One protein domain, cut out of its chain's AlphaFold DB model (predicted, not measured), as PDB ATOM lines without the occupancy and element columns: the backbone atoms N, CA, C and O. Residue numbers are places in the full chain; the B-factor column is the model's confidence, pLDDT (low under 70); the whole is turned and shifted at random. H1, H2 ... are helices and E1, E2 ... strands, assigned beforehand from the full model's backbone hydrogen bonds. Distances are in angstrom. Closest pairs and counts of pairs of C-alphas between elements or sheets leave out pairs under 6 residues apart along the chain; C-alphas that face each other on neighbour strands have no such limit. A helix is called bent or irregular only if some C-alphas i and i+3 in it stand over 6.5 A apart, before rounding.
ATOM      1  N   ASP A 800     162.320 149.990 112.878       93.69
ATOM      2  CA  ASP A 800     161.515 151.221 112.870       93.69
ATOM      3  C   ASP A 800     162.263 152.352 112.137       93.69
ATOM      4  O   ASP A 800     161.691 153.083 111.323       93.69
ATOM      5  N   TYR A 801     163.578 152.465 112.370       95.50
ATOM      6  CA  TYR A 801     164.435 153.423 111.664       95.50
ATOM      7  C   TYR A 801     164.565 153.084 110.178       95.50
ATOM      8  O   TYR A 801     164.429 153.982 109.346       95.50
ATOM      9  N   ASP A 802     164.827 151.820 109.825       96.88
ATOM     10  CA  ASP A 802     164.923 151.408 108.421       96.88
ATOM     11  C   ASP A 802     163.619 151.711 107.683       96.88
ATOM     12  O   ASP A 802     163.648 152.342 106.631       96.88
ATOM     13  N   GLU A 803     162.466 151.357 108.255       96.50
ATOM     14  CA  GLU A 803     161.178 151.573 107.602       96.50
ATOM     15  C   GLU A 803     160.871 153.067 107.414       96.50
ATOM     16  O   GLU A 803     160.510 153.479 106.304       96.50
ATOM     17  N   ALA A 804     161.089 153.901 108.438       97.12
ATOM     18  CA  ALA A 804     160.894 155.349 108.344       97.12
ATOM     19  C   ALA A 804     161.798 155.972 107.266       97.12
ATOM     20  O   ALA A 804     161.349 156.721 106.390       97.12
ATOM     21  N   VAL A 805     163.087 155.626 107.294       97.00
ATOM     22  CA  VAL A 805     164.096 156.162 106.377       97.00
ATOM     23  C   VAL A 805     163.837 155.676 104.954       97.00
ATOM     24  O   VAL A 805     163.864 156.474 104.015       97.00
ATOM     25  N   ARG A 806     163.523 154.393 104.767       97.25
ATOM     26  CA  ARG A 806     163.203 153.792 103.468       97.25
ATOM     27  C   ARG A 806     162.009 154.482 102.816       97.25
ATOM     28  O   ARG A 806     162.078 154.790 101.625       97.25
ATOM     29  N   ARG A 807     160.950 154.782 103.581       95.00
ATOM     30  CA  ARG A 807     159.762 155.525 103.114       95.00
ATOM     31  C   ARG A 807     160.094 156.950 102.658       95.00
ATOM     32  O   ARG A 807     159.565 157.418 101.648       95.00
ATOM     33  N   VAL A 808     160.969 157.654 103.375       94.44
ATOM     34  CA  VAL A 808     161.388 159.016 103.004       94.44
ATOM     35  C   VAL A 808     162.311 159.005 101.785       94.44
ATOM     36  O   VAL A 808     162.076 159.740 100.822       94.44
ATOM     37  N   LEU A 809     163.337 158.154 101.796       94.94
ATOM     38  CA  LEU A 809     164.346 158.087 100.743       94.94
ATOM     39  C   LEU A 809     163.775 157.581  99.417       94.94
ATOM     40  O   LEU A 809     164.159 158.096  98.365       94.94
ATOM     41  N   SER A 810     162.796 156.668  99.430       93.12
ATOM     42  CA  SER A 810     162.176 156.182  98.191       93.12
ATOM     43  C   SER A 810     161.530 157.310  97.382       93.12
ATOM     44  O   SER A 810     161.593 157.301  96.152       93.12
ATOM     45  N   ARG A 811     160.968 158.329  98.052       90.00
ATOM     46  CA  ARG A 811     160.399 159.529  97.405       90.00
ATOM     47  C   ARG A 811     161.469 160.397  96.737       90.00
ATOM     48  O   ARG A 811     161.172 161.124  95.797       90.00
ATOM     49  N   LYS A 812     162.717 160.282  97.190       88.12
ATOM     50  CA  LYS A 812     163.899 160.959  96.643       88.12
ATOM     51  C   LYS A 812     164.669 160.081  95.647       88.12
ATOM     52  O   LYS A 812     165.747 160.467  95.215       88.12
ATOM     53  N   ARG A 813     164.137 158.899  95.291       93.56
ATOM     54  CA  ARG A 813     164.826 157.860  94.497       93.56
ATOM     55  C   ARG A 813     166.146 157.402  95.143       93.56
ATOM     56  O   ARG A 813     167.046 156.913  94.470       93.56
ATOM     57  N   LEU A 814     166.232 157.475  96.468       96.38
ATOM     58  CA  LEU A 814     167.339 156.942  97.254       96.38
ATOM     59  C   LEU A 814     166.936 155.623  97.933       96.38
ATOM     60  O   LEU A 814     165.773 155.413  98.276       96.38
ATOM     61  N   ARG A 815     167.903 154.722  98.113       96.31
ATOM     62  CA  ARG A 815     167.756 153.437  98.813       96.31
ATOM     63  C   ARG A 815     168.593 153.440 100.092       96.31
ATOM     64  O   ARG A 815     169.696 153.991 100.097       96.31
ATOM     65  N   THR A 816     168.064 152.836 101.155       95.31
ATOM     66  CA  THR A 816     168.790 152.634 102.416       95.31
ATOM     67  C   THR A 816     169.939 151.644 102.243       95.31
ATOM     68  O   THR A 816     169.937 150.815 101.333       95.31
ATOM     69  N   THR A 817     170.929 151.741 103.128       94.12
ATOM     70  CA  THR A 817     171.980 150.732 103.310       94.12
ATOM     71  C   THR A 817     171.997 150.300 104.771       94.12
ATOM     72  O   THR A 817     171.633 151.087 105.648       94.12
ATOM     73  N   THR A 818     172.445 149.071 105.053       92.50
ATOM     74  CA  THR A 818     172.536 148.552 106.429       92.50
ATOM     75  C   THR A 818     173.319 149.506 107.327       92.50
ATOM     76  O   THR A 818     172.829 149.891 108.389       92.50
ATOM     77  N   ALA A 819     174.468 149.966 106.826       92.69
ATOM     78  CA  ALA A 819     175.342 150.924 107.479       92.69
ATOM     79  C   ALA A 819     174.663 152.264 107.781       92.69
ATOM     80  O   ALA A 819     174.784 152.777 108.892       92.69
ATOM     81  N   ALA A 820     173.932 152.830 106.814       95.12
ATOM     82  CA  ALA A 820     173.223 154.091 107.005       95.12
ATOM     83  C   ALA A 820     172.209 153.996 108.148       95.12
ATOM     84  O   ALA A 820     172.164 154.869 109.012       95.12
ATOM     85  N   VAL A 821     171.435 152.911 108.174       96.12
ATOM     86  CA  VAL A 821     170.432 152.677 109.216       96.12
ATOM     87  C   VAL A 821     171.095 152.478 110.576       96.12
ATOM     88  O   VAL A 821     170.638 153.075 111.543       96.12
ATOM     89  N   SER A 822     172.191 151.717 110.673       94.31
ATOM     90  CA  SER A 822     172.892 151.519 111.951       94.31
ATOM     91  C   SER A 822     173.493 152.818 112.496       94.31
ATOM     92  O   SER A 822     173.417 153.082 113.693       94.31
ATOM     93  N   VAL A 823     174.022 153.684 111.621       95.56
ATOM     94  CA  VAL A 823     174.481 155.027 112.011       95.56
ATOM     95  C   VAL A 823     173.315 155.876 112.520       95.56
ATOM     96  O   VAL A 823     173.448 156.523 113.557       95.56
ATOM     97  N   LEU A 824     172.171 155.869 111.831       96.06
ATOM     98  CA  LEU A 824     170.984 156.612 112.261       96.06
ATOM     99  C   LEU A 824     170.433 156.082 113.591       96.06
ATOM    100  O   LEU A 824     170.166 156.878 114.484       96.06
ATOM    101  N   TYR A 825     170.334 154.762 113.751       93.94
ATOM    102  CA  TYR A 825     169.844 154.123 114.972       93.94
ATOM    103  C   TYR A 825     170.744 154.410 116.183       93.94
ATOM    104  O   TYR A 825     170.257 154.638 117.290       93.94
ATOM    105  N   ALA A 826     172.062 154.448 115.969       92.81
ATOM    106  CA  ALA A 826     173.034 154.771 117.008       92.81
ATOM    107  C   ALA A 826     173.049 156.263 117.376       92.81
ATOM    108  O   ALA A 826     173.142 156.606 118.555       92.81
ATOM    109  N   LEU A 827     172.999 157.155 116.381       93.88
ATOM    110  CA  LEU A 827     173.228 158.584 116.596       93.88
ATOM    111  C   LEU A 827     171.958 159.387 116.864       93.88
ATOM    112  O   LEU A 827     172.052 160.393 117.559       93.88
ATOM    113  N   VAL A 828     170.808 158.999 116.315       94.06
ATOM    114  CA  VAL A 828     169.600 159.837 116.286       94.06
ATOM    115  C   VAL A 828     168.568 159.340 117.291       94.06
ATOM    116  O   VAL A 828     168.296 158.145 117.369       94.06
ATOM    117  N   ALA A 829     167.966 160.264 118.040       90.19
ATOM    118  CA  ALA A 829     167.024 159.964 119.115       90.19
ATOM    119  C   ALA A 829     165.773 159.206 118.666       90.19
ATOM    120  O   ALA A 829     165.361 158.277 119.357       90.19
ATOM    121  N   THR A 830     165.190 159.587 117.525       93.19
ATOM    122  CA  THR A 830     163.932 159.008 117.038       93.19
ATOM    123  C   THR A 830     163.905 158.820 115.511       93.19
ATOM    124  O   THR A 830     164.581 159.557 114.782       93.19
ATOM    125  N   PRO A 831     163.080 157.891 114.987       95.88
ATOM    126  CA  PRO A 831     162.767 157.794 113.561       95.88
ATOM    127  C   PRO A 831     162.178 159.086 112.987       95.88
ATOM    128  O   PRO A 831     162.452 159.415 111.834       95.88
ATOM    129  N   HIS A 832     161.424 159.853 113.787       94.19
ATOM    130  CA  HIS A 832     160.883 161.163 113.404       94.19
ATOM    131  C   HIS A 832     161.986 162.170 113.089       94.19
ATOM    132  O   HIS A 832     161.951 162.804 112.034       94.19
ATOM    133  N   ASP A 833     162.996 162.269 113.951       93.88
ATOM    134  CA  ASP A 833     164.152 163.140 113.732       93.88
ATOM    135  C   ASP A 833     164.924 162.745 112.470       93.88
ATOM    136  O   ASP A 833     165.232 163.604 111.639       93.88
ATOM    137  N   ALA A 834     165.173 161.444 112.281       95.75
ATOM    138  CA  ALA A 834     165.867 160.925 111.104       95.75
ATOM    139  C   ALA A 834     165.081 161.198 109.807       95.75
ATOM    140  O   ALA A 834     165.633 161.725 108.837       95.75
ATOM    141  N   ALA A 835     163.784 160.884 109.790       95.56
ATOM    142  CA  ALA A 835     162.905 161.103 108.646       95.56
ATOM    143  C   ALA A 835     162.825 162.588 108.264       95.56
ATOM    144  O   ALA A 835     162.954 162.928 107.083       95.56
ATOM    145  N   ARG A 836     162.659 163.475 109.255       93.38
ATOM    146  CA  ARG A 836     162.549 164.928 109.064       93.38
ATOM    147  C   ARG A 836     163.791 165.502 108.390       93.38
ATOM    148  O   ARG A 836     163.669 166.166 107.357       93.38
ATOM    149  N   VAL A 837     164.986 165.231 108.923       93.62
ATOM    150  CA  VAL A 837     166.218 165.826 108.378       93.62
ATOM    151  C   VAL A 837     166.576 165.275 107.003       93.62
ATOM    152  O   VAL A 837     166.957 166.042 106.120       93.62
ATOM    153  N   LEU A 838     166.370 163.976 106.763       94.88
ATOM    154  CA  LEU A 838     166.597 163.375 105.447       94.88
ATOM    155  C   LEU A 838     165.622 163.915 104.399       94.88
ATOM    156  O   LEU A 838     166.017 164.181 103.264       94.88
ATOM    157  N   HIS A 839     164.355 164.106 104.766       90.94
ATOM    158  CA  HIS A 839     163.356 164.662 103.861       90.94
ATOM    159  C   HIS A 839     163.673 166.106 103.461       90.94
ATOM    160  O   HIS A 839     163.543 166.452 102.280       90.94
ATOM    161  N   ARG A 840     164.085 166.924 104.441       89.44
ATOM    162  CA  ARG A 840     164.347 168.359 104.276       89.44
ATOM    163  C   ARG A 840     165.661 168.645 103.551       89.44
ATOM    164  O   ARG A 840     165.690 169.530 102.707       89.44
ATOM    165  N   GLN A 841     166.729 167.910 103.863       91.56
ATOM    166  CA  GLN A 841     168.080 168.237 103.389       91.56
ATOM    167  C   GLN A 841     168.473 167.541 102.084       91.56
ATOM    168  O   GLN A 841     169.392 167.994 101.402       91.56
ATOM    169  N   LEU A 842     167.806 166.445 101.710       90.44
ATOM    170  CA  LEU A 842     168.146 165.706 100.495       90.44
ATOM    171  C   LEU A 842     167.195 166.046  99.344       90.44
ATOM    172  O   LEU A 842     165.967 166.032  99.484       90.44
ATOM    173  N   ALA A 843     167.771 166.310  98.173       87.00
ATOM    174  CA  ALA A 843     167.034 166.452  96.924       87.00
ATOM    175  C   ALA A 843     166.669 165.078  96.335       87.00
ATOM    176  O   ALA A 843     167.224 164.050  96.722       87.00
ATOM    177  N   ALA A 844     165.706 165.059  95.413       87.62
ATOM    178  CA  ALA A 844     165.407 163.858  94.644       87.62
ATOM    179  C   ALA A 844     166.465 163.639  93.551       87.62
ATOM    180  O   ALA A 844     166.946 164.596  92.951       87.62
ATOM    181  N   GLU A 845     166.801 162.380  93.289       87.88
ATOM    182  CA  GLU A 845     167.771 161.986  92.265       87.88
ATOM    183  C   GLU A 845     167.091 161.591  90.953       87.88
ATOM    184  O   GLU A 845     165.988 161.050  90.956       87.88
ATOM    185  N   ASP A 846     167.771 161.777  89.821       86.69
ATOM    186  CA  ASP A 846     167.250 161.337  88.520       86.69
ATOM    187  C   ASP A 846     167.139 159.806  88.437       86.69
ATOM    188  O   ASP A 846     166.141 159.275  87.944       86.69
ATOM    189  N   GLU A 847     168.120 159.082  88.982       90.69
ATOM    190  CA  GLU A 847     168.187 157.619  88.963       90.69
ATOM    191  C   GLU A 847     168.220 157.029  90.371       90.69
ATOM    192  O   GLU A 847     168.779 157.609  91.303       90.69
ATOM    193  N   SER A 848     167.648 155.828  90.520       95.00
ATOM    194  CA  SER A 848     167.630 155.165  91.820       95.00
ATOM    195  C   SER A 848     169.017 154.688  92.245       95.00
ATOM    196  O   SER A 848     169.632 153.857  91.574       95.00
ATOM    197  N   ARG A 849     169.484 155.145  93.409       95.38
ATOM    198  CA  ARG A 849     170.790 154.769  93.975       95.38
ATOM    199  C   ARG A 849     170.765 154.694  95.498       95.38
ATOM    200  O   ARG A 849     169.804 155.112  96.126       95.38
ATOM    201  N   GLU A 850     171.827 154.168  96.091       96.25
ATOM    202  CA  GLU A 850     171.992 154.138  97.548       96.25
ATOM    203  C   GLU A 850     172.380 155.515  98.105       96.25
ATOM    204  O   GLU A 850     173.038 156.317  97.423       96.25
ATOM    205  N   ILE A 851     171.952 155.777  99.341       95.81
ATOM    206  CA  ILE A 851     172.386 156.935 100.126       95.81
ATOM    207  C   ILE A 851     173.862 156.801 100.508       95.81
ATOM    208  O   ILE A 851     174.341 155.712 100.831       95.81
ATOM    209  N   ARG A 852     174.594 157.917 100.471       94.38
ATOM    210  CA  ARG A 852     176.026 157.954 100.790       94.38
ATOM    211  C   ARG A 852     176.302 158.495 102.198       94.38
ATOM    212  O   ARG A 852     175.498 159.267 102.720       94.38
ATOM    213  N   PRO A 853     177.459 158.169 102.807       94.88
ATOM    214  CA  PRO A 853     177.813 158.686 104.130       94.88
ATOM    215  C   PRO A 853     177.925 160.216 104.199       94.88
ATOM    216  O   PRO A 853     177.553 160.804 105.213       94.88
ATOM    217  N   ASP A 854     178.386 160.873 103.129       94.56
ATOM    218  CA  ASP A 854     178.441 162.340 103.057       94.56
ATOM    219  C   ASP A 854     177.041 162.981 103.048       94.56
ATOM    220  O   ASP A 854     176.827 164.042 103.636       94.56
ATOM    221  N   GLU A 855     176.059 162.302 102.451       95.38
ATOM    222  CA  GLU A 855     174.654 162.730 102.420       95.38
ATOM    223  C   GLU A 855     173.989 162.556 103.788       95.38
ATOM    224  O   GLU A 855     173.272 163.450 104.235       95.38
ATOM    225  N   LEU A 856     174.289 161.456 104.495       95.00
ATOM    226  CA  LEU A 856     173.876 161.273 105.891       95.00
ATOM    227  C   LEU A 856     174.430 162.384 106.776       95.00
ATOM    228  O   LEU A 856     173.674 163.021 107.501       95.00
ATOM    229  N   ARG A 857     175.735 162.662 106.688       95.81
ATOM    230  CA  ARG A 857     176.364 163.747 107.445       95.81
ATOM    231  C   ARG A 857     175.701 165.094 107.162       95.81
ATOM    232  O   ARG A 857     175.387 165.826 108.096       95.81
ATOM    233  N   THR A 858     175.471 165.393 105.883       93.62
ATOM    234  CA  THR A 858     174.812 166.632 105.444       93.62
ATOM    235  C   THR A 858     173.413 166.760 106.036       93.62
ATOM    236  O   THR A 858     173.054 167.839 106.491       93.62
ATOM    237  N   ALA A 859     172.635 165.676 106.079       94.62
ATOM    238  CA  ALA A 859     171.308 165.701 106.683       94.62
ATOM    239  C   ALA A 859     171.367 165.877 108.211       94.62
ATOM    240  O   ALA A 859     170.652 166.703 108.770       94.62
ATOM    241  N   LEU A 860     172.246 165.134 108.890       96.06
ATOM    242  CA  LEU A 860     172.319 165.100 110.353       96.06
ATOM    243  C   LEU A 860     172.826 166.397 110.995       96.06
ATOM    244  O   LEU A 860     172.582 166.606 112.180       96.06
ATOM    245  N   ARG A 861     173.497 167.283 110.245       94.19
ATOM    246  CA  ARG A 861     174.000 168.566 110.774       94.19
ATOM    247  C   ARG A 861     172.899 169.505 111.296       94.19
ATOM    248  O   ARG A 861     173.203 170.407 112.063       94.19
ATOM    249  N   GLU A 862     171.654 169.306 110.861       90.62
ATOM    250  CA  GLU A 862     170.485 170.120 111.234       90.62
ATOM    251  C   GLU A 862     169.766 169.612 112.490       90.62
ATOM    252  O   GLU A 862     168.735 170.158 112.888       90.62
ATOM    253  N   LEU A 863     170.239 168.509 113.077       91.69
ATOM    254  CA  LEU A 863     169.665 167.997 114.311       91.69
ATOM    255  C   LEU A 863     170.062 168.878 115.488       91.69
ATOM    256  O   LEU A 863     171.226 169.255 115.644       91.69
ATOM    257  N   ASP A 864     169.089 169.135 116.360       88.44
ATOM    258  CA  ASP A 864     169.371 169.712 117.663       88.44
ATOM    259  C   ASP A 864     170.283 168.755 118.456       88.44
ATOM    260  O   ASP A 864     170.077 167.535 118.408       88.44
ATOM    261  N   PRO A 865     171.277 169.259 119.210       89.50
ATOM    262  CA  PRO A 865     172.142 168.419 120.027       89.50
ATOM    263  C   PRO A 865     171.392 167.450 120.946       89.50
ATOM    264  O   PRO A 865     171.903 166.365 121.202       89.50
ATOM    265  N   THR A 866     170.197 167.809 121.428       85.12
ATOM    266  CA  THR A 866     169.352 166.952 122.274       85.12
ATOM    267  C   THR A 866     168.790 165.730 121.552       85.12
ATOM    268  O   THR A 866     168.520 164.725 122.207       85.12
ATOM    269  N   ALA A 867     168.690 165.776 120.220       88.62
ATOM    270  CA  ALA A 867     168.284 164.659 119.372       88.62
ATOM    271  C   ALA A 867     169.463 163.749 118.969       88.62
ATOM    272  O   ALA A 867     169.269 162.788 118.221       88.62
ATOM    273  N   LEU A 868     170.682 164.038 119.444       91.31
ATOM    274  CA  LEU A 868     171.893 163.271 119.154       91.31
ATOM    275  C   LEU A 868     172.398 162.509 120.383       91.31
ATOM    276  O   LEU A 868     172.466 163.055 121.485       91.31
ATOM    277  N   LEU A 869     172.822 161.262 120.150       89.19
ATOM    278  CA  LEU A 869     173.310 160.314 121.158       89.19
ATOM    279  C   LEU A 869     172.341 160.164 122.347       89.19
ATOM    280  O   LEU A 869     172.727 160.414 123.491       89.19
ATOM    281  N   PRO A 870     171.098 159.703 122.107       79.25
ATOM    282  CA  PRO A 870     170.041 159.636 123.125       79.25
ATOM    283  C   PRO A 870     170.365 158.706 124.302       79.25
ATOM    284  O   PRO A 870     169.651 158.697 125.299       79.25
ATOM    285  N   THR A 871     171.401 157.875 124.194       79.31
ATOM    286  CA  THR A 871     171.813 156.938 125.240       79.31
ATOM    287  C   THR A 871     172.812 157.565 126.214       79.31
ATOM    288  O   THR A 871     172.977 157.045 127.314       79.31
ATOM    289  N   ILE A 872     173.461 158.688 125.863       84.06
ATOM    290  CA  ILE A 872     174.581 159.275 126.616       84.06
ATOM    291  C   ILE A 872     174.195 160.636 127.208       84.06
ATOM    292  O   ILE A 872     173.844 161.566 126.492       84.06
ATOM    293  N   GLY A 873     174.386 160.798 128.524       61.50
ATOM    294  CA  GLY A 873     174.296 162.111 129.181       61.50
ATOM    295  C   GLY A 873     172.867 162.637 129.365       61.50
ATOM    296  O   GLY A 873     172.647 163.842 129.288       61.50
ATOM    297  N   ASN A 874     171.913 161.738 129.633       51.53
ATOM    298  CA  ASN A 874     170.461 161.980 129.663       51.53
ATOM    299  C   ASN A 874     169.910 162.885 130.784       51.53
ATOM    300  O   ASN A 874     168.692 163.006 130.936       51.53
ATOM    301  N   GLU A 875     170.753 163.574 131.549       51.53
ATOM    302  CA  GLU A 875     170.262 164.673 132.376       51.53
ATOM    303  C   GLU A 875     170.009 165.877 131.461       51.53
ATOM    304  O   GLU A 875     170.962 166.465 130.945       51.53
ATOM    305  N   ARG A 876     168.733 166.270 131.281       47.50
ATOM    306  CA  ARG A 876     168.255 167.398 130.437       47.50
ATOM    307  C   ARG A 876     169.088 168.692 130.535       47.50
ATOM    308  O   ARG A 876     169.001 169.538 129.655       47.50
ATOM    309  N   ARG A 877     169.902 168.864 131.582       45.22
ATOM    310  CA  ARG A 877     170.782 170.022 131.790       45.22
ATOM    311  C   ARG A 877     172.163 169.928 131.122       45.22
ATOM    312  O   ARG A 877     172.819 170.960 131.023       45.22
ATOM    313  N   THR A 878     172.641 168.759 130.667       59.31
ATOM    314  CA  THR A 878     174.035 168.609 130.187       59.31
ATOM    315  C   THR A 878     174.253 167.611 129.032       59.31
ATOM    316  O   THR A 878     175.243 166.878 129.066       59.31
ATOM    317  N   ASN A 879     173.436 167.614 127.959       78.19
ATOM    318  CA  ASN A 879     173.731 166.814 126.746       78.19
ATOM    319  C   ASN A 879     175.007 167.311 126.022       78.19
ATOM    320  O   ASN A 879     174.977 168.020 125.019       78.19
ATOM    321  N   SER A 880     176.162 166.967 126.583       88.31
ATOM    322  CA  SER A 880     177.477 167.419 126.142       88.31
ATOM    323  C   SER A 880     178.016 166.548 125.014       88.31
ATOM    324  O   SER A 880     178.715 167.055 124.141       88.31
ATOM    325  N   ALA A 881     177.692 165.251 125.015       89.31
ATOM    326  CA  ALA A 881     178.092 164.326 123.960       89.31
ATOM    327  C   ALA A 881     177.384 164.660 122.638       89.31
ATOM    328  O   ALA A 881     178.054 164.793 121.615       89.31
ATOM    329  N   GLY A 882     176.069 164.908 122.673       91.62
ATOM    330  CA  GLY A 882     175.297 165.382 121.526       91.62
ATOM    331  C   GLY A 882     175.819 166.714 120.985       91.62
ATOM    332  O   GLY A 882     176.018 166.841 119.784       91.62
ATOM    333  N   LYS A 883     176.179 167.672 121.857       92.50
ATOM    334  CA  LYS A 883     176.819 168.944 121.445       92.50
ATOM    335  C   LYS A 883     178.162 168.744 120.741       92.50
ATOM    336  O   LYS A 883     178.433 169.397 119.735       92.50
ATOM    337  N   ILE A 884     179.000 167.838 121.251       94.31
ATOM    338  CA  ILE A 884     180.280 167.487 120.621       94.31
ATOM    339  C   ILE A 884     180.037 166.872 119.238       94.31
ATOM    340  O   ILE A 884     180.672 167.290 118.272       94.31
ATOM    341  N   VAL A 885     179.109 165.916 119.119       95.00
ATOM    342  CA  VAL A 885     178.784 165.277 117.833       95.00
ATOM    343  C   VAL A 885     178.147 166.261 116.855       95.00
ATOM    344  O   VAL A 885     178.526 166.247 115.689       95.00
ATOM    345  N   ALA A 886     177.271 167.161 117.303       95.75
ATOM    346  CA  ALA A 886     176.687 168.216 116.473       95.75
ATOM    347  C   ALA A 886     177.769 169.136 115.885       95.75
ATOM    348  O   ALA A 886     177.828 169.341 114.672       95.75
ATOM    349  N   ALA A 887     178.694 169.618 116.726       96.56
ATOM    350  CA  ALA A 887     179.822 170.433 116.276       96.56
ATOM    351  C   ALA A 887     180.728 169.673 115.295       96.56
ATOM    352  O   ALA A 887     181.225 170.254 114.328       96.56
ATOM    353  N   LEU A 888     180.923 168.370 115.523       96.69
ATOM    354  CA  LEU A 888     181.668 167.518 114.608       96.69
ATOM    355  C   LEU A 888     180.921 167.265 113.306       96.69
ATOM    356  O   LEU A 888     181.605 167.217 112.302       96.69
ATOM    357  N   LEU A 889     179.595 167.098 113.282       96.56
ATOM    358  CA  LEU A 889     178.788 166.914 112.065       96.56
ATOM    359  C   LEU A 889     178.830 168.155 111.167       96.56
ATOM    360  O   LEU A 889     178.968 168.022 109.953       96.56
ATOM    361  N   ALA A 890     178.774 169.344 111.776       95.06
ATOM    362  CA  ALA A 890     178.804 170.632 111.085       95.06
ATOM    363  C   ALA A 890     180.189 171.025 110.536       95.06
ATOM    364  O   ALA A 890     180.298 171.975 109.765       95.06
ATOM    365  N   ALA A 891     181.263 170.347 110.948       94.38
ATOM    366  CA  ALA A 891     182.603 170.621 110.439       94.38
ATOM    367  C   ALA A 891     182.804 170.043 109.026       94.38
ATOM    368  O   ALA A 891     182.308 168.963 108.727       94.38
ATOM    369  N   ASP A 892     183.603 170.698 108.188       93.12
ATOM    370  CA  ASP A 892     184.007 170.163 106.872       93.12
ATOM    371  C   ASP A 892     185.469 169.685 106.849       93.12
ATOM    372  O   ASP A 892     185.966 169.213 105.829       93.12
ATOM    373  N   GLU A 893     186.150 169.794 107.991       93.69
ATOM    374  CA  GLU A 893     187.541 169.409 108.218       93.69
ATOM    375  C   GLU A 893     187.738 168.973 109.686       93.69
ATOM    376  O   GLU A 893     186.885 169.270 110.536       93.69
ATOM    377  N   PRO A 894     188.824 168.249 110.023       95.94
ATOM    378  CA  PRO A 894     189.154 167.933 111.411       95.94
ATOM    379  C   PRO A 894     189.307 169.200 112.269       95.94
ATOM    380  O   PRO A 894     189.932 170.174 111.862       95.94
ATOM    381  N   LEU A 895     188.751 169.188 113.482       97.00
ATOM    382  CA  LEU A 895     188.796 170.323 114.407       97.00
ATOM    383  C   LEU A 895     189.879 170.142 115.462       97.00
ATOM    384  O   LEU A 895     190.014 169.067 116.047       97.00
ATOM    385  N   SER A 896     190.601 171.204 115.820       96.50
ATOM    386  CA  SER A 896     191.455 171.136 117.006       96.50
ATOM    387  C   SER A 896     190.606 170.916 118.268       96.50
ATOM    388  O   SER A 896     189.423 171.254 118.324       96.50
ATOM    389  N   LYS A 897     191.213 170.397 119.345       95.19
ATOM    390  CA  LYS A 897     190.518 170.237 120.640       95.19
ATOM    391  C   LYS A 897     189.924 171.555 121.152       95.19
ATOM    392  O   LYS A 897     188.933 171.539 121.876       95.19
ATOM    393  N   ALA A 898     190.588 172.674 120.856       95.31
ATOM    394  CA  ALA A 898     190.118 173.988 121.265       95.31
ATOM    395  C   ALA A 898     188.888 174.399 120.453       95.31
ATOM    396  O   ALA A 898     187.857 174.671 121.053       95.31
ATOM    397  N   ASP A 899     188.974 174.310 119.126       97.12
ATOM    398  CA  ASP A 899     187.875 174.697 118.237       97.12
ATOM    399  C   ASP A 899     186.639 173.823 118.447       97.12
ATOM    400  O   ASP A 899     185.521 174.324 118.438       97.12
ATOM    401  N   LEU A 900     186.825 172.520 118.689       96.81
ATOM    402  CA  LEU A 900     185.722 171.614 118.998       96.81
ATOM    403  C   LEU A 900     185.014 172.002 120.303       96.81
ATOM    404  O   LEU A 900     183.787 172.010 120.353       96.81
ATOM    405  N   ALA A 901     185.773 172.326 121.352       94.88
ATOM    406  CA  ALA A 901     185.204 172.751 122.629       94.88
ATOM    407  C   ALA A 901     184.414 174.060 122.477       94.88
ATOM    408  O   ALA A 901     183.281 174.149 122.950       94.88
ATOM    409  N   ASP A 902     184.992 175.025 121.761       96.19
ATOM    410  CA  ASP A 902     184.395 176.339 121.542       96.19
ATOM    411  C   ASP A 902     183.117 176.229 120.689       96.19
ATOM    412  O   ASP A 902     182.072 176.736 121.094       96.19
ATOM    413  N   ARG A 903     183.145 175.487 119.569       96.38
ATOM    414  CA  ARG A 903     181.965 175.274 118.703       96.38
ATOM    415  C   ARG A 903     180.847 174.487 119.386       96.38
ATOM    416  O   ARG A 903     179.680 174.776 119.159       96.38
ATOM    417  N   ALA A 904     181.187 173.497 120.210       92.38
ATOM    418  CA  ALA A 904     180.199 172.709 120.948       92.38
ATOM    419  C   ALA A 904     179.655 173.436 122.195       92.38
ATOM    420  O   ALA A 904     178.729 172.936 122.835       92.38
ATOM    421  N   GLY A 905     180.232 174.578 122.589       92.81
ATOM    422  CA  GLY A 905     179.855 175.277 123.821       92.81
ATOM    423  C   GLY A 905     180.126 174.446 125.081       92.81
ATOM    424  O   GLY A 905     179.327 174.453 126.021       92.81
ATOM    425  N   VAL A 906     181.228 173.686 125.101       91.94
ATOM    426  CA  VAL A 906     181.644 172.840 126.233       91.94
ATOM    427  C   VAL A 906     183.104 173.094 126.599       91.94
ATOM    428  O   VAL A 906     183.867 173.705 125.862       91.94
ATOM    429  N   THR A 907     183.551 172.599 127.753       91.38
ATOM    430  CA  THR A 907     184.958 172.770 128.137       91.38
ATOM    431  C   THR A 907     185.876 171.808 127.374       91.38
ATOM    432  O   THR A 907     185.508 170.671 127.069       91.38
ATOM    433  N   LYS A 908     187.147 172.188 127.177       92.56
ATOM    434  CA  LYS A 908     188.191 171.277 126.654       92.56
ATOM    435  C   LYS A 908     188.344 170.008 127.502       92.56
ATOM    436  O   LYS A 908     188.771 168.973 126.992       92.56
ATOM    437  N   LYS A 909     188.034 170.088 128.803       89.25
ATOM    438  CA  LYS A 909     188.002 168.927 129.702       89.25
ATOM    439  C   LYS A 909     186.823 168.014 129.366       89.25
ATOM    440  O   LYS A 909     187.013 166.812 129.301       89.25
ATOM    441  N   THR A 910     185.652 168.570 129.067       89.62
ATOM    442  CA  THR A 910     184.483 167.812 128.605       89.62
ATOM    443  C   THR A 910     184.793 167.053 127.315       89.62
ATOM    444  O   THR A 910     184.601 165.844 127.278       89.62
ATOM    445  N   VAL A 911     185.372 167.715 126.303       90.38
ATOM    446  CA  VAL A 911     185.816 167.044 125.061       90.38
ATOM    447  C   VAL A 911     186.781 165.896 125.362       90.38
ATOM    448  O   VAL A 911     186.646 164.809 124.816       90.38
ATOM    449  N   TYR A 912     187.741 166.119 126.264       88.69
ATOM    450  CA  TYR A 912     188.686 165.082 126.679       88.69
ATOM    451  C   TYR A 912     188.001 163.887 127.350       88.69
ATOM    452  O   TYR A 912     188.329 162.757 127.018       88.69
ATOM    453  N   ASN A 913     187.033 164.134 128.235       87.56
ATOM    454  CA  ASN A 913     186.321 163.081 128.959       87.56
ATOM    455  C   ASN A 913     185.502 162.167 128.030       87.56
ATOM    456  O   ASN A 913     185.350 160.989 128.328       87.56
ATOM    457  N   TYR A 914     184.957 162.702 126.933       88.94
ATOM    458  CA  TYR A 914     184.164 161.922 125.974       88.94
ATOM    459  C   TYR A 914     184.995 161.331 124.831       88.94
ATOM    460  O   TYR A 914     184.544 160.385 124.189       88.94
ATOM    461  N   ARG A 915     186.196 161.869 124.578       90.69
ATOM    462  CA  ARG A 915     187.073 161.443 123.480       90.69
ATOM    463  C   ARG A 915     187.289 159.935 123.485       90.69
ATOM    464  O   ARG A 915     187.008 159.295 122.484       90.69
ATOM    465  N   GLU A 916     187.808 159.411 124.590       88.19
ATOM    466  CA  GLU A 916     188.309 158.037 124.693       88.19
ATOM    467  C   GLU A 916     187.227 157.020 124.320       88.19
ATOM    468  O   GLU A 916     187.429 156.188 123.441       88.19
ATOM    469  N   LYS A 917     186.020 157.169 124.877       88.88
ATOM    470  CA  LYS A 917     184.899 156.262 124.604       88.88
ATOM    471  C   LYS A 917     184.310 156.423 123.193       88.88
ATOM    472  O   LYS A 917     183.960 155.428 122.568       88.88
ATOM    473  N   LEU A 918     184.230 157.648 122.659       91.94
ATOM    474  CA  LEU A 918     183.765 157.877 121.279       91.94
ATOM    475  C   LEU A 918     184.765 157.360 120.232       91.94
ATOM    476  O   LEU A 918     184.353 156.863 119.184       91.94
ATOM    477  N   GLU A 919     186.064 157.485 120.510       93.94
ATOM    478  CA  GLU A 919     187.151 156.961 119.676       93.94
ATOM    479  C   GLU A 919     187.173 155.429 119.728       93.94
ATOM    480  O   GLU A 919     187.227 154.778 118.686       93.94
ATOM    481  N   THR A 920     186.987 154.855 120.920       91.69
ATOM    482  CA  THR A 920     186.888 153.403 121.135       91.69
ATOM    483  C   THR A 920     185.719 152.774 120.385       91.69
ATOM    484  O   THR A 920     185.880 151.706 119.812       91.69
ATOM    485  N   LEU A 921     184.561 153.439 120.322       91.81
ATOM    486  CA  LEU A 921     183.414 152.989 119.518       91.81
ATOM    487  C   LEU A 921     183.534 153.345 118.030       91.81
ATOM    488  O   LEU A 921     182.591 153.159 117.260       91.81
ATOM    489  N   GLY A 922     184.679 153.879 117.603       92.06
ATOM    490  CA  GLY A 922     184.955 154.210 116.210       92.06
ATOM    491  C   GLY A 922     184.075 155.323 115.641       92.06
ATOM    492  O   GLY A 922     184.020 155.463 114.424       92.06
ATOM    493  N   LEU A 923     183.377 156.097 116.482       93.69
ATOM    494  CA  LEU A 923     182.574 157.251 116.063       93.69
ATOM    495  C   LEU A 923     183.444 158.497 115.871       93.69
ATOM    496  O   LEU A 923     183.151 159.329 115.016       93.69
ATOM    497  N   LEU A 924     184.515 158.622 116.654       95.06
ATOM    498  CA  LEU A 924     185.478 159.719 116.608       95.06
ATOM    499  C   LEU A 924     186.828 159.209 116.093       95.06
ATOM    500  O   LEU A 924     187.290 158.152 116.506       95.06
ATOM    501  N   VAL A 925     187.492 159.984 115.240       94.38
ATOM    502  CA  VAL A 925     188.877 159.733 114.820       94.38
ATOM    503  C   VAL A 925     189.721 160.938 115.208       94.38
ATOM    504  O   VAL A 925     189.382 162.074 114.858       94.38
ATOM    505  N   VAL A 926     190.820 160.696 115.926       92.94
ATOM    506  CA  VAL A 926     191.796 161.731 116.277       92.94
ATOM    507  C   VAL A 926     193.062 161.528 115.454       92.94
ATOM    508  O   VAL A 926     193.713 160.491 115.516       92.94
ATOM    509  N   THR A 927     193.402 162.543 114.671       88.69
ATOM    510  CA  THR A 927     194.589 162.585 113.810       88.69
ATOM    511  C   THR A 927     195.500 163.734 114.237       88.69
ATOM    512  O   THR A 927     195.131 164.540 115.096       88.69
ATOM    513  N   ASP A 928     196.669 163.852 113.605       88.12
ATOM    514  CA  ASP A 928     197.547 165.015 113.783       88.12
ATOM    515  C   ASP A 928     196.859 166.336 113.376       88.12
ATOM    516  O   ASP A 928     197.190 167.395 113.910       88.12
ATOM    517  N   GLU A 929     195.874 166.273 112.473       87.56
ATOM    518  CA  GLU A 929     195.084 167.419 112.001       87.56
ATOM    519  C   GLU A 929     193.946 167.796 112.964       87.56
ATOM    520  O   GLU A 929     193.461 168.924 112.940       87.56
ATOM    521  N   GLY A 930     193.543 166.884 113.857       94.06
ATOM    522  CA  GLY A 930     192.517 167.132 114.865       94.06
ATOM    523  C   GLY A 930     191.477 166.019 114.992       94.06
ATOM    524  O   GLY A 930     191.717 164.856 114.673       94.06
ATOM    525  N   TYR A 931     190.313 166.398 115.504       96.44
ATOM    526  CA  TYR A 931     189.167 165.566 115.848       96.44
ATOM    527  C   TYR A 931     188.161 165.599 114.699       96.44
ATOM    528  O   TYR A 931     187.710 166.674 114.306       96.44
ATOM    529  N   ARG A 932     187.751 164.434 114.197       95.00
ATOM    530  CA  ARG A 932     186.657 164.320 113.223       95.00
ATOM    531  C   ARG A 932     185.688 163.213 113.605       95.00
ATOM    532  O   ARG A 932     186.075 162.230 114.230       95.00
ATOM    533  N   LEU A 933     184.447 163.332 113.154       96.06
ATOM    534  CA  LEU A 933     183.517 162.205 113.155       96.06
ATOM    535  C   LEU A 933     183.919 161.203 112.060       96.06
ATOM    536  O   LEU A 933     184.345 161.610 110.973       96.06
ATOM    537  N   ALA A 934     183.733 159.910 112.315       95.19
ATOM    538  CA  ALA A 934     183.931 158.817 111.362       95.19
ATOM    539  C   ALA A 934     182.798 158.744 110.315       95.19
ATOM    540  O   ALA A 934     182.205 157.698 110.079       95.19
ATOM    541  N   LEU A 935     182.477 159.880 109.696       94.81
ATOM    542  CA  LEU A 935     181.572 160.012 108.556       94.81
ATOM    543  C   LEU A 935     182.223 160.917 107.516       94.81
ATOM    544  O   LEU A 935     182.869 161.904 107.884       94.81
ATOM    545  N   SER A 936     182.050 160.577 106.240       95.44
ATOM    546  CA  SER A 936     182.670 161.292 105.113       95.44
ATOM    547  C   SER A 936     182.295 162.769 105.107       95.44
ATOM    548  O   SER A 936     181.119 163.102 105.258       95.44
ATOM    549  N   PHE A 937     183.276 163.653 104.922       94.56
ATOM    550  CA  PHE A 937     183.000 165.079 104.745       94.56
ATOM    551  C   PHE A 937     182.261 165.335 103.418       94.56
ATOM    552  O   PHE A 937     182.510 164.635 102.431       94.56
ATOM    553  N   PRO A 938     181.400 166.367 103.332       88.25
ATOM    554  CA  PRO A 938     180.711 166.737 102.093       88.25
ATOM    555  C   PRO A 938     181.624 167.531 101.133       88.25
ATOM    556  O   PRO A 938     181.165 168.371 100.358       88.25
ATOM    557  N   THR A 939     182.935 167.288 101.178       90.44
ATOM    558  CA  THR A 939     183.952 167.970 100.370       90.44
ATOM    559  C   THR A 939     184.244 167.185  99.099       90.44
ATOM    560  O   THR A 939     184.057 165.976  99.043       90.44
ATOM    561  N   THR A 940     184.754 167.841  98.057       86.94
ATOM    562  CA  THR A 940     185.065 167.183  96.772       86.94
ATOM    563  C   THR A 940     186.022 165.989  96.902       86.94
ATOM    564  O   THR A 940     185.954 165.078  96.080       86.94
ATOM    565  N   GLU A 941     186.894 165.986  97.913       87.88
ATOM    566  CA  GLU A 941     187.889 164.932  98.148       87.88
ATOM    567  C   GLU A 941     187.275 163.665  98.758       87.88
ATOM    568  O   GLU A 941     187.566 162.557  98.302       87.88
ATOM    569  N   GLU A 942     186.391 163.821  99.751       90.12
ATOM    570  CA  GLU A 942     185.746 162.701 100.448       90.12
ATOM    571  C   GLU A 942     184.353 162.358  99.922       90.12
ATOM    572  O   GLU A 942     183.806 161.310 100.269       90.12
ATOM    573  N   ARG A 943     183.773 163.184  99.047       86.19
ATOM    574  CA  ARG A 943     182.463 162.908  98.455       86.19
ATOM    575  C   ARG A 943     182.468 161.521  97.817       86.19
ATOM    576  O   ARG A 943     183.301 161.234  96.955       86.19
ATOM    577  N   LYS A 944     181.480 160.690  98.167       84.06
ATOM    578  CA  LYS A 944     181.352 159.281  97.737       84.06
ATOM    579  C   LYS A 944     182.366 158.303  98.337       84.06
ATOM    580  O   LYS A 944     182.315 157.127  97.974       84.06
ATOM    581  N   GLN A 945     183.263 158.735  99.218       90.38
ATOM    582  CA  GLN A 945     184.088 157.799  99.971       90.38
ATOM    583  C   GLN A 945     183.221 157.082 101.018       90.38
ATOM    584  O   GLN A 945     182.277 157.665 101.549       90.38
ATOM    585  N   PRO A 946     183.491 155.805 101.321       89.69
ATOM    586  CA  PRO A 946     182.732 155.051 102.309       89.69
ATOM    587  C   PRO A 946     183.325 155.221 103.719       89.69
ATOM    588  O   PRO A 946     183.576 154.231 104.401       89.69
ATOM    589  N   VAL A 947     183.599 156.456 104.165       93.56
ATOM    590  CA  VAL A 947     184.045 156.680 105.554       93.56
ATOM    591  C   VAL A 947     182.837 156.539 106.478       93.56
ATOM    592  O   VAL A 947     181.894 157.332 106.391       93.56
ATOM    593  N   LEU A 948     182.880 155.512 107.327       92.50
ATOM    594  CA  LEU A 948     181.843 155.086 108.268       92.50
ATOM    595  C   LEU A 948     182.485 154.688 109.611       92.50
ATOM    596  O   LEU A 948     183.681 154.368 109.630       92.50
ATOM    597  N   PRO A 949     181.722 154.658 110.720       93.75
ATOM    598  CA  PRO A 949     182.240 154.187 111.999       93.75
ATOM    599  C   PRO A 949     182.709 152.729 111.948       93.75
ATOM    600  O   PRO A 949     182.077 151.885 111.317       93.75
ATOM    601  N   ALA A 950     183.803 152.419 112.651       89.12
ATOM    602  CA  ALA A 950     184.512 151.137 112.524       89.12
ATOM    603  C   ALA A 950     183.699 149.896 112.946       89.12
ATOM    604  O   ALA A 950     183.977 148.793 112.470       89.12
ATOM    605  N   PHE A 951     182.721 150.080 113.838       89.56
ATOM    606  CA  PHE A 951     181.872 149.006 114.364       89.56
ATOM    607  C   PHE A 951     180.555 148.826 113.610       89.56
ATOM    608  O   PHE A 951     179.767 147.951 113.959       89.56
ATOM    609  N   VAL A 952     180.322 149.605 112.552       87.81
ATOM    610  CA  VAL A 952     179.260 149.273 111.602       87.81
ATOM    611  C   VAL A 952     179.586 147.915 110.970       87.81
ATOM    612  O   VAL A 952     180.731 147.665 110.591       87.81
ATOM    613  N   ASP A 953     178.592 147.027 110.899       84.31
ATOM    614  CA  ASP A 953     178.717 145.637 110.428       84.31
ATOM    615  C   ASP A 953     179.657 144.743 111.276       84.31
ATOM    616  O   ASP A 953     180.135 143.704 110.812       84.31
ATOM    617  N   ARG A 954     179.928 145.130 112.532       90.00
ATOM    618  CA  ARG A 954     180.631 144.310 113.538       90.00
ATOM    619  C   ARG A 954     179.663 143.731 114.555       90.00
ATOM    620  O   ARG A 954     178.510 144.133 114.629       90.00
ATOM    621  N   THR A 955     180.134 142.780 115.352       89.94
ATOM    622  CA  THR A 955     179.328 142.178 116.420       89.94
ATOM    623  C   THR A 955     179.327 143.046 117.677       89.94
ATOM    624  O   THR A 955     180.308 143.722 117.990       89.94
TER     625      THR A 955
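AT A GLANCE: This is residues 800 to 955 of the 1047 residues of the protein "HTH_11 domain-containing protein" of Haloterrigena turkmenica (strain ATCC 51198 / DSM 5511 / JCM 9101 / NCIMB 13204 / VKM B-1734 / 4k) (UniProt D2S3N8). Two helical lobes stand side by side: one holds H1, H2, H3 and H4, the other holds H5, H6 and H7 with the small hairpin of E1 and E2. In the second lobe the three helices cross one another nearly at right angles and the hairpin packs on them; H4 and H5 lie between the lobes' far ends, H1 and H6. The printed part has 156 residues, with seven named helices followed by two named strands, which form an antiparallel sheet in the order E1 - E2; the class is mostly helix. The whole is compact, with a radius of gyration of the C-alphas of 15.1 A and spans of 46 by 35 by 31 A.

IN THESE COORDINATES: H1, residues 800 to 811, is 17.6 A long and begins at C-alpha 800 (161.515, 151.221, 112.870). H2 is residues 818 to 827, H3 residues 831 to 841, 15.5 A, and H4 residues 853 to 860. H5, residues 880 to 889, is 14.1 A long, and H6 is residues 897 to 904. H7, residues 908 to 920, is 18.8 A long and only just irregular: C-alphas 913 and 916 are 6.9 A apart. E1 is residues 924 to 927, and E2, residues 930 to 933, ends at C-alpha 933 (183.517, 162.205, 113.155).

HOW THE PARTS SIT: H1 and H3 touch, the same way at a shallow tilt of 23 degrees, closest at the C-alphas of Tyr 801 and Pro 831, 5.0 A. With residues 801 to 805 alone, H1 touches H2, closest at the C-alphas of Asp 802 and Val 821, 5.7 A. H3 touches H4 about perpendicular, at 76 degrees, with C-alphas 841 and 859 closest at 5.3 A. H4 and H5 only just touch, with 3 pairs of C-alphas within 8 A, the closest being Arg 857 and Leu 889 at 6.1 A. H5 is the hub; it touches H6 at 80 degrees, about perpendicular, with C-alphas 883 and 904 closest at 5.1 A. H6 touches residues 908 to 911 of H7, closest at C-alphas 901 and 908, 5.2 A. The closest C-alphas of H5 and E2 are 888 and 933, 5.8 A apart; those of H7 and E1 are 918 and 924, 5.3 A apart. In the hairpin of E1 and E2, N 925 and O 932 are 2.8 A apart and N 927 and O 930 2.9 A, within hydrogen-bond range. Every O i to N i+4 pair is within this range in H2, H3, H4, H5 and H6; the counts are 7 of 8 in H1 and 7 of 9 in H7.

THE WHOLE: The C-alphas farthest apart are those of Asp 846 and Lys 909, 46.7 A. The printed part has no cut. The links H3 to H4 and H4 to H5 are long, and residues 934 to 955 hold no named element. Residues 873 to 878 have pLDDT under 70; the mean of the printed part is 90.9.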